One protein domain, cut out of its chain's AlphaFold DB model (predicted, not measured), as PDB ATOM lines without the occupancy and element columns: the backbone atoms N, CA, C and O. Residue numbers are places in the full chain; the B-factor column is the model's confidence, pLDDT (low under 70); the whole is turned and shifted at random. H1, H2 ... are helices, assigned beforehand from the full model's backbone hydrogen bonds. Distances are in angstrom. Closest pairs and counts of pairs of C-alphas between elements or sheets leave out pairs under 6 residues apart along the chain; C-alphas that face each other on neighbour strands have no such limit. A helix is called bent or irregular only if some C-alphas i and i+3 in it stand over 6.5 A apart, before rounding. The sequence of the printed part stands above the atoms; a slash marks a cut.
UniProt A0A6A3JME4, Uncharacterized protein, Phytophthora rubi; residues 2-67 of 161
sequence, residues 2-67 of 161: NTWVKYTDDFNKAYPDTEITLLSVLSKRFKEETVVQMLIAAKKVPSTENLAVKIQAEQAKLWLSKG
ATOM      1  N   ASN A   2      10.657  -5.512   7.945       71.31
ATOM      2  CA  ASN A   2      10.273  -4.484   8.918       71.31
ATOM      3  C   ASN A   2       9.558  -5.149  10.109       71.31
ATOM      4  O   ASN A   2       8.559  -5.839   9.905       71.31
ATOM      5  N   THR A   3      10.067  -4.955  11.330       79.31
ATOM      6  CA  THR A   3       9.538  -5.547  12.574       79.31
ATOM      7  C   THR A   3       8.036  -5.315  12.740       79.31
ATOM      8  O   THR A   3       7.322  -6.202  13.198       79.31
ATOM      9  N   TRP A   4       7.538  -4.161  12.293       74.00
ATOM     10  CA  TRP A   4       6.119  -3.806  12.360       74.00
ATOM     11  C   TRP A   4       5.221  -4.620  11.419       74.00
ATOM     12  O   TRP A   4       4.094  -4.957  11.778       74.00
ATOM     13  N   VAL A   5       5.721  -4.960  10.227       79.12
ATOM     14  CA  VAL A   5       5.001  -5.831   9.281       79.12
ATOM     15  C   VAL A   5       4.890  -7.227   9.877       79.12
ATOM     16  O   VAL A   5       3.794  -7.762   9.961       79.12
ATOM     17  N   LYS A   6       6.012  -7.756  10.381       83.25
ATOM     18  CA  LYS A   6       6.049  -9.070  11.028       83.25
ATOM     19  C   LYS A   6       5.088  -9.142  12.218       83.25
ATOM     20  O   LYS A   6       4.326 -10.090  12.311       83.25
ATOM     21  N   TYR A   7       5.080  -8.123  13.079       82.00
ATOM     22  CA  TYR A   7       4.142  -8.057  14.201       82.00
ATOM     23  C   TYR A   7       2.679  -8.102  13.743       82.00
ATOM     24  O   TYR A   7       1.880  -8.813  14.337       82.00
ATOM     25  N   THR A   8       2.333  -7.358  12.690       81.81
ATOM     26  CA  THR A   8       0.960  -7.321  12.163       81.81
ATOM     27  C   THR A   8       0.547  -8.685  11.607       81.81
ATOM     28  O   THR A   8      -0.541  -9.164  11.915       81.81
ATOM     29  N   ASP A   9       1.434  -9.334  10.849       85.38
ATOM     30  CA  ASP A   9       1.187 -10.666  10.289       85.38
ATOM     31  C   ASP A   9       1.044 -11.721  11.410       85.38
ATOM     32  O   ASP A   9       0.102 -12.515  11.400       85.38
ATOM     33  N   ASP A  10       1.932 -11.695  12.413       86.31
ATOM     34  CA  ASP A  10       1.889 -12.595  13.574       86.31
ATOM     35  C   ASP A  10       0.621 -12.360  14.425       86.31
ATOM     36  O   ASP A  10      -0.010 -13.321  14.872       86.31
ATOM     37  N   PHE A  11       0.209 -11.100  14.616       83.94
ATOM     38  CA  PHE A  11      -1.014 -10.739  15.338       83.94
ATOM     39  C   PHE A  11      -2.264 -11.246  14.616       83.94
ATOM     40  O   PHE A  11      -3.090 -11.909  15.236       83.94
ATOM     41  N   ASN A  12      -2.387 -11.001  13.309       85.56
ATOM     42  CA  ASN A  12      -3.547 -11.444  12.527       85.56
ATOM     43  C   ASN A  12      -3.629 -12.974  12.450       85.56
ATOM     44  O   ASN A  12      -4.718 -13.537  12.485       85.56
ATOM     45  N   LYS A  13      -2.481 -13.665  12.423       88.31
ATOM     46  CA  LYS A  13      -2.434 -15.131  12.497       88.31
ATOM     47  C   LYS A  13      -2.916 -15.668  13.849       88.31
ATOM     48  O   LYS A  13      -3.537 -16.727  13.889       88.31
ATOM     49  N   ALA A  14      -2.596 -14.978  14.945       87.31
ATOM     50  CA  ALA A  14      -3.000 -15.375  16.294       87.31
ATOM     51  C   ALA A  14      -4.451 -14.987  16.628       87.31
ATOM     52  O   ALA A  14      -5.101 -15.688  17.401       87.31
ATOM     53  N   TYR A  15      -4.955 -13.900  16.041       83.56
ATOM     54  CA  TYR A  15      -6.281 -13.342  16.306       83.56
ATOM     55  C   TYR A  15      -7.047 -13.077  14.995       83.56
ATOM     56  O   TYR A  15      -7.222 -11.917  14.608       83.56
ATOM     57  N   PRO A  16      -7.519 -14.136  14.308       82.00
ATOM     58  CA  PRO A  16      -8.147 -14.019  12.987       82.00
ATOM     59  C   PRO A  16      -9.463 -13.225  12.997       82.00
ATOM     60  O   PRO A  16      -9.809 -12.602  12.001       82.00
ATOM     61  N   ASP A  17     -10.175 -13.175  14.126       82.06
ATOM     62  CA  ASP A  17     -11.432 -12.420  14.243       82.06
ATOM     63  C   ASP A  17     -11.220 -10.910  14.472       82.06
ATOM     64  O   ASP A  17     -12.170 -10.127  14.438       82.06
ATOM     65  N   THR A  18      -9.979 -10.475  14.722       76.62
ATOM     66  CA  THR A  18      -9.641  -9.072  15.015       76.62
ATOM     67  C   THR A  18      -8.482  -8.574  14.162       76.62
ATOM     68  O   THR A  18      -7.578  -7.914  14.675       76.62
ATOM     69  N   GLU A  19      -8.485  -8.899  12.870       76.50
ATOM     70  CA  GLU A  19      -7.415  -8.472  11.970       76.50
ATOM     71  C   GLU A  19      -7.179  -6.956  12.040       76.50
ATOM     72  O   GLU A  19      -8.094  -6.135  11.908       76.50
ATOM     73  N   ILE A  20      -5.919  -6.573  12.236       82.31
ATOM     74  CA  ILE A  20      -5.465  -5.191  12.141       82.31
ATOM     75  C   ILE A  20      -4.660  -5.014  10.862       82.31
ATOM     76  O   ILE A  20      -3.860  -5.858  10.464       82.31
ATOM     77  N   THR A  21      -4.835  -3.866  10.224       85.19
ATOM     78  CA  THR A  21      -3.958  -3.430   9.137       85.19
ATOM     79  C   THR A  21      -3.016  -2.348   9.636       85.19
ATOM     80  O   THR A  21      -3.338  -1.612  10.577       85.19
ATOM     81  N   LEU A  22      -1.871  -2.192   8.978       85.62
ATOM     82  CA  LEU A  22      -0.955  -1.089   9.270       85.62
ATOM     83  C   LEU A  22      -1.654   0.263   9.092       85.62
ATOM     84  O   LEU A  22      -1.497   1.162   9.922       85.62
ATOM     85  N   LEU A  23      -2.504   0.376   8.065       90.19
ATOM     86  CA  LEU A  23      -3.356   1.541   7.861       90.19
ATOM     87  C   LEU A  23      -4.288   1.809   9.053       90.19
ATOM     88  O   LEU A  23      -4.423   2.960   9.472       90.19
ATOM     89  N   SER A  24      -4.929   0.773   9.607       89.06
ATOM     90  CA  SER A  24      -5.868   0.922  10.728       89.06
ATOM     91  C   SER A  24      -5.180   1.455  11.983       89.06
ATOM     92  O   SER A  24      -5.750   2.273  12.704       89.06
ATOM     93  N   VAL A  25      -3.926   1.063  12.218       88.56
ATOM     94  CA  VAL A  25      -3.155   1.542  13.365       88.56
ATOM     95  C   VAL A  25      -2.749   3.005  13.183       88.56
ATOM     96  O   VAL A  25      -2.906   3.798  14.114       88.56
ATOM     97  N   LEU A  26      -2.298   3.393  11.986       89.81
ATOM     98  CA  LEU A  26      -1.999   4.796  11.673       89.81
ATOM     99  C   LEU A  26      -3.252   5.676  11.780       89.81
ATOM    100  O   LEU A  26      -3.206   6.745  12.387       89.81
ATOM    101  N   SER A  27      -4.387   5.191  11.275       91.19
ATOM    102  CA  SER A  27      -5.668   5.912  11.275       91.19
ATOM    103  C   SER A  27      -6.258   6.111  12.677       91.19
ATOM    104  O   SER A  27      -7.046   7.028  12.880       91.19
ATOM    105  N   LYS A  28      -5.868   5.295  13.669       91.81
ATOM    106  CA  LYS A  28      -6.243   5.508  15.083       91.81
ATOM    107  C   LYS A  28      -5.530   6.705  15.718       91.81
ATOM    108  O   LYS A  28      -5.984   7.197  16.745       91.81
ATOM    109  N   ARG A  29      -4.394   7.137  15.160       92.06
ATOM    110  CA  ARG A  29      -3.534   8.180  15.747       92.06
ATOM    111  C   ARG A  29      -3.511   9.468  14.939       92.06
ATOM    112  O   ARG A  29      -3.306  10.537  15.506       92.06
ATOM    113  N   PHE A  30      -3.704   9.367  13.631       93.75
ATOM    114  CA  PHE A  30      -3.550  10.477  12.705       93.75
ATOM    115  C   PHE A  30      -4.792  10.637  11.839       93.75
ATOM    116  O   PHE A  30      -5.439   9.662  11.461       93.75
ATOM    117  N   LYS A  31      -5.099  11.890  11.495       95.38
ATOM    118  CA  LYS A  31      -6.133  12.205  10.507       95.38
ATOM    119  C   LYS A  31      -5.733  11.625   9.150       95.38
ATOM    120  O   LYS A  31      -4.547  11.552   8.835       95.38
ATOM    121  N   GLU A  32      -6.722  11.265   8.341       95.50
ATOM    122  CA  GLU A  32      -6.511  10.643   7.028       95.50
ATOM    123  C   GLU A  32      -5.572  11.461   6.133       95.50
ATOM    124  O   GLU A  32      -4.604  10.908   5.624       95.50
ATOM    125  N   GLU A  33      -5.794  12.775   6.029       94.56
ATOM    126  CA  GLU A  33      -4.915  13.708   5.309       94.56
ATOM    127  C   GLU A  33      -3.451  13.555   5.753       94.56
ATOM    128  O   GLU A  33      -2.549  13.358   4.944       94.56
ATOM    129  N   THR A  34      -3.207  13.546   7.067       95.56
ATOM    130  CA  THR A  34      -1.865  13.366   7.631       95.56
ATOM    131  C   THR A  34      -1.276  12.009   7.253       95.56
ATOM    132  O   THR A  34      -0.104  11.936   6.892       95.56
ATOM    133  N   VAL A  35      -2.072  10.934   7.297       96.00
ATOM    134  CA  VAL A  35      -1.629   9.593   6.881       96.00
ATOM    135  C   VAL A  35      -1.239   9.579   5.405       96.00
ATOM    136  O   VAL A  35      -0.163   9.084   5.077       96.00
ATOM    137  N   VAL A  36      -2.053  10.166   4.524       96.25
ATOM    138  CA  VAL A  36      -1.759  10.251   3.085       96.25
ATOM    139  C   VAL A  36      -0.434  10.976   2.843       96.25
ATOM    140  O   VAL A  36       0.443  10.431   2.169       96.25
ATOM    141  N   GLN A  37      -0.237  12.154   3.446       95.06
ATOM    142  CA  GLN A  37       1.000  12.920   3.265       95.06
ATOM    143  C   GLN A  37       2.232  12.186   3.818       95.06
ATOM    144  O   GLN A  37       3.288  12.184   3.178       95.06
ATOM    145  N   MET A  38       2.105  11.505   4.963       95.38
ATOM    146  CA  MET A  38       3.183  10.672   5.508       95.38
ATOM    147  C   MET A  38       3.572   9.547   4.546       95.38
ATOM    148  O   MET A  38       4.760   9.314   4.335       95.38
ATOM    149  N   LEU A  39       2.598   8.873   3.930       95.56
ATOM    150  CA  LEU A  39       2.864   7.792   2.977       95.56
ATOM    151  C   LEU A  39       3.496   8.307   1.680       95.56
ATOM    152  O   LEU A  39       4.425   7.685   1.167       95.56
ATOM    153  N   ILE A  40       3.061   9.470   1.182       93.44
ATOM    154  CA  ILE A  40       3.683  10.130   0.026       93.44
ATOM    155  C   ILE A  40       5.155  10.459   0.315       93.44
ATOM    156  O   ILE A  40       6.013  10.239  -0.541       93.44
ATOM    157  N   ALA A  41       5.465  10.964   1.512       94.94
ATOM    158  CA  ALA A  41       6.840  11.246   1.920       94.94
ATOM    159  C   ALA A  41       7.663   9.959   2.096       94.94
ATOM    160  O   ALA A  41       8.766   9.858   1.563       94.94
ATOM    161  N   ALA A  42       7.108   8.951   2.774       93.44
ATOM    162  CA  ALA A  42       7.761   7.667   3.018       93.44
ATOM    163  C   ALA A  42       8.076   6.904   1.722       93.44
ATOM    164  O   ALA A  42       9.089   6.209   1.650       93.44
ATOM    165  N   LYS A  43       7.264   7.069   0.671       93.00
ATOM    166  CA  LYS A  43       7.528   6.480  -0.649       93.00
ATOM    167  C   LYS A  43       8.802   7.025  -1.310       93.00
ATOM    168  O   LYS A  43       9.406   6.333  -2.115       93.00
ATOM    169  N   LYS A  44       9.238   8.240  -0.961       92.38
ATOM    170  CA  LYS A  44      10.453   8.865  -1.520       92.38
ATOM    171  C   LYS A  44      11.746   8.384  -0.857       92.38
ATOM    172  O   LYS A  44      12.827   8.743  -1.314       92.38
ATOM    173  N   VAL A  45      11.650   7.622   0.232       95.06
ATOM    174  CA  VAL A  45      12.802   7.141   0.999       95.06
ATOM    175  C   VAL A  45      12.944   5.629   0.774       95.06
ATOM    176  O   VAL A  45      12.040   4.887   1.164       95.06
ATOM    177  N   PRO A  46      14.066   5.137   0.202       93.69
ATOM    178  CA  PRO A  46      14.208   3.728  -0.191       93.69
ATOM    179  C   PRO A  46      13.945   2.716   0.933       93.69
ATOM    180  O   PRO A  46      13.385   1.647   0.705       93.69
ATOM    181  N   SER A  47      14.305   3.050   2.177       92.00
ATOM    182  CA  SER A  47      14.097   2.166   3.331       92.00
ATOM    183  C   SER A  47      12.628   2.026   3.751       92.00
ATOM    184  O   SER A  47      12.278   1.047   4.413       92.00
ATOM    185  N   THR A  48      11.761   2.968   3.369       90.31
ATOM    186  CA  THR A  48      10.329   2.974   3.714       90.31
ATOM    187  C   THR A  48       9.404   2.823   2.511       90.31
ATOM    188  O   THR A  48       8.202   2.641   2.703       90.31
ATOM    189  N   GLU A  49       9.941   2.830   1.291       91.44
ATOM    190  CA  GLU A  49       9.175   2.791   0.045       91.44
ATOM    191  C   GLU A  49       8.222   1.593  -0.029       91.44
ATOM    192  O   GLU A  49       7.010   1.770  -0.147       91.44
ATOM    193  N   ASN A  50       8.746   0.375   0.133       90.00
ATOM    194  CA  ASN A  50       7.942  -0.849   0.045       90.00
ATOM    195  C   ASN A  50       6.805  -0.884   1.075       90.00
ATOM    196  O   ASN A  50       5.702  -1.350   0.783       90.00
ATOM    197  N   LEU A  51       7.060  -0.375   2.284       88.81
ATOM    198  CA  LEU A  51       6.035  -0.298   3.317       88.81
ATOM    199  C   LEU A  51       4.961   0.726   2.941       88.81
ATOM    200  O   LEU A  51       3.774   0.431   3.050       88.81
ATOM    201  N   ALA A  52       5.374   1.907   2.479       92.19
ATOM    202  CA  ALA A  52       4.456   2.957   2.066       92.19
ATOM    203  C   ALA A  52       3.543   2.484   0.927       92.19
ATOM    204  O   ALA A  52       2.336   2.697   0.992       92.19
ATOM    205  N   VAL A  53       4.093   1.772  -0.063       92.00
ATOM    206  CA  VAL A  53       3.325   1.182  -1.171       92.00
ATOM    207  C   VAL A  53       2.290   0.173  -0.661       92.00
ATOM    208  O   VAL A  53       1.129   0.248  -1.064       92.00
ATOM    209  N   LYS A  54       2.664  -0.725   0.264       90.50
ATOM    210  CA  LYS A  54       1.721  -1.691   0.860       90.50
ATOM    211  C   LYS A  54       0.560  -0.976   1.563       90.50
ATOM    212  O   LYS A  54      -0.597  -1.306   1.319       90.50
ATOM    213  N   ILE A  55       0.859   0.036   2.379       93.44
ATOM    214  CA  ILE A  55      -0.167   0.782   3.124       93.44
ATOM    215  C   ILE A  55      -1.043   1.620   2.176       93.44
ATOM    216  O   ILE A  55      -2.254   1.687   2.369       93.44
ATOM    217  N   GLN A  56      -0.483   2.218   1.119       94.69
ATOM    218  CA  GLN A  56      -1.274   2.936   0.108       94.69
ATOM    219  C   GLN A  56      -2.234   2.007  -0.645       94.69
ATOM    220  O   GLN A  56      -3.361   2.405  -0.932       94.69
ATOM    221  N   ALA A  57      -1.839   0.759  -0.917       93.12
ATOM    222  CA  ALA A  57      -2.734  -0.228  -1.520       93.12
ATOM    223  C   ALA A  57      -3.896  -0.606  -0.582       93.12
ATOM    224  O   ALA A  57      -5.039  -0.717  -1.027       93.12
ATOM    225  N   GLU A  58      -3.633  -0.763   0.721       93.56
ATOM    226  CA  GLU A  58      -4.684  -0.925   1.740       93.56
ATOM    227  C   GLU A  58      -5.611   0.301   1.780       93.56
ATOM    228  O   GLU A  58      -6.832   0.162   1.865       93.56
ATOM    229  N   GLN A  59      -5.039   1.503   1.665       96.38
ATOM    230  CA  GLN A  59      -5.776   2.764   1.695       96.38
ATOM    231  C   GLN A  59      -6.696   2.925   0.484       96.38
ATOM    232  O   GLN A  59      -7.869   3.242   0.664       96.38
ATOM    233  N   ALA A  60      -6.217   2.616  -0.721       97.00
ATOM    234  CA  ALA A  60      -7.034   2.623  -1.931       97.00
ATOM    235  C   ALA A  60      -8.214   1.641  -1.831       97.00
ATOM    236  O   ALA A  60      -9.347   2.010  -2.129       97.00
ATOM    237  N   LYS A  61      -7.981   0.419  -1.333       95.62
ATOM    238  CA  LYS A  61      -9.052  -0.571  -1.115       95.62
ATOM    239  C   LYS A  61     -10.099  -0.080  -0.113       95.62
ATOM    240  O   LYS A  61     -11.291  -0.252  -0.348       95.62
ATOM    241  N   LEU A  62      -9.661   0.542   0.982       95.06
ATOM    242  CA  LEU A  62     -10.560   1.116   1.983       95.06
ATOM    243  C   LEU A  62     -11.374   2.289   1.421       95.06
ATOM    244  O   LEU A  62     -12.548   2.442   1.746       95.06
ATOM    245  N   TRP A  63     -10.763   3.134   0.594       98.06
ATOM    246  CA  TRP A  63     -11.461   4.233  -0.068       98.06
ATOM    247  C   TRP A  63     -12.514   3.731  -1.052       98.06
ATOM    248  O   TRP A  63     -13.649   4.207  -0.995       98.06
ATOM    249  N   LEU A  64     -12.178   2.725  -1.866       97.56
ATOM    250  CA  LEU A  64     -13.130   2.081  -2.768       97.56
ATOM    251  C   LEU A  64     -14.298   1.468  -1.994       97.56
ATOM    252  O   LEU A  64     -15.441   1.720  -2.352       97.56
ATOM    253  N   SER A  65     -14.047   0.731  -0.906       96.38
ATOM    254  CA  SER A  65     -15.127   0.101  -0.126       96.38
ATOM    255  C   SER A  65     -16.043   1.109   0.572       96.38
ATOM    256  O   SER A  65     -17.216   0.823   0.805       96.38
ATOM    257  N   LYS A  66     -15.525   2.301   0.883       96.19
ATOM    258  CA  LYS A  66     -16.291   3.413   1.459       96.19
ATOM    259  C   LYS A  66     -16.914   4.338   0.414       96.19
ATOM    260  O   LYS A  66     -17.517   5.337   0.793       96.19
ATOM    261  N   GLY A  67     -16.758   4.046  -0.877       96.25
ATOM    262  CA  GLY A  67     -17.301   4.876  -1.947       96.25
ATOM    263  C   GLY A  67     -16.689   6.269  -2.017       96.25
ATOM    264  O   GLY A  67     -17.347   7.193  -2.497       96.25
TER     265      GLY A  67
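AT A GLANCE: This is residues 2 to 67 of the 161 residues of an uncharacterized protein of Phytophthora rubi (UniProt A0A6A3JME4). A helical hairpin, made of H3 and the long H4, is crossed by the short helix H2, which packs on H4, while H1 lies off to one side and comes near H2 without clearly touching any helix. Residues 13 to 18, of which 13 and 14 belong to H1, stick out from the rest, and the last turns of H4 run past the parts of it that touch H2 and H3. The printed part has 66 residues with four named helices, in the order H1, H2, H3, H4 along the chain, and no named strand; its class is all helix. It is compact, with a radius of gyration of the C-alphas of 12.2 A, and its C-alphas span 33 by 31 by 19 A along the three main axes.

HOW THE PARTS SIT: H1, residues 3 to 14, touches no helix. It is close to H2, residues 22 to 27, but not clearly touching, with 2 pairs of C-alphas within 8 A; the closest C-alphas are those of Thr 8 and Leu 22, 7.1 A apart. The lines of H1 and H2 are about perpendicular, at 80 degrees. H2 is close to H3, residues 32 to 43, but not clearly touching; the closest C-alphas are those of Leu 26 and Val 35, 6.8 A apart. H2 and H3 run opposite ways at a steep tilt of 42 degrees. H2 touches H4, residues 46 to 65, and H4 touches it with residues 55 to 59 alone; the closest C-alphas are those of Leu 23 and Ile 55, 5.8 A apart. The lines of H2 and H4 stand at 70.3 degrees, only just about perpendicular. H3 and H4 touch with 14 pairs of C-alphas within 8 A, and H4 does so with residues 48 to 56 alone; the closest C-alphas are those of Lys 43 and Glu 49, 4.1 A apart. They form a helical hairpin and run opposite ways at a tilt of 35.4 degrees, only just steep. H1 is apart from H3, and it is only just apart from H4, their closest C-alphas being 8.2 A from each other. In H1, H2 and H3 each O i to N i+4 pair of the backbone is within hydrogen-bond range, while in H4 14 of 16 are.

IN THESE COORDINATES: H1 begins at C-alpha 3, at (9.538, -5.547, 12.574), and measures 16.4 A from its first C-alpha to its last, that of Ala 14. H2, Leu 22 to Ser 27, is the shortest, with 8.7 A between its end C-alphas. H3 runs from Glu 32, with its C-alpha at (-6.511, 10.643, 7.028), to Lys 43, 16.5 A from first to last C-alpha. H4 is the longest helix, with 20 residues and 29.6 A from C-alpha 46 to C-alpha 65, the latter at (-15.127, 0.101, -0.126). H4 is irregular, with C-alphas 47 and 50 standing 7.6 A apart, and has a kink of 26 degrees near residue 53.

THE WHOLE: The printed part runs from residue 2 to residue 67 of a chain of 161 residues and has no cut. The two C-alphas farthest apart are those of Asp 17 and Lys 44, 34.4 A from each other, and the C-alphas of Asn 2 and Gly 67 are 31.1 A apart. Residues 13 to 18 stand free. No link is long: H2 to H3 and H3 to H4 are tight, with 4 and 2 residues between them, and H1 to H2 is short, with 7. The mean pLDDT of the printed part is 89.9, no printed residue is under 70, and H1 has a mean of 83 against 95 for H3.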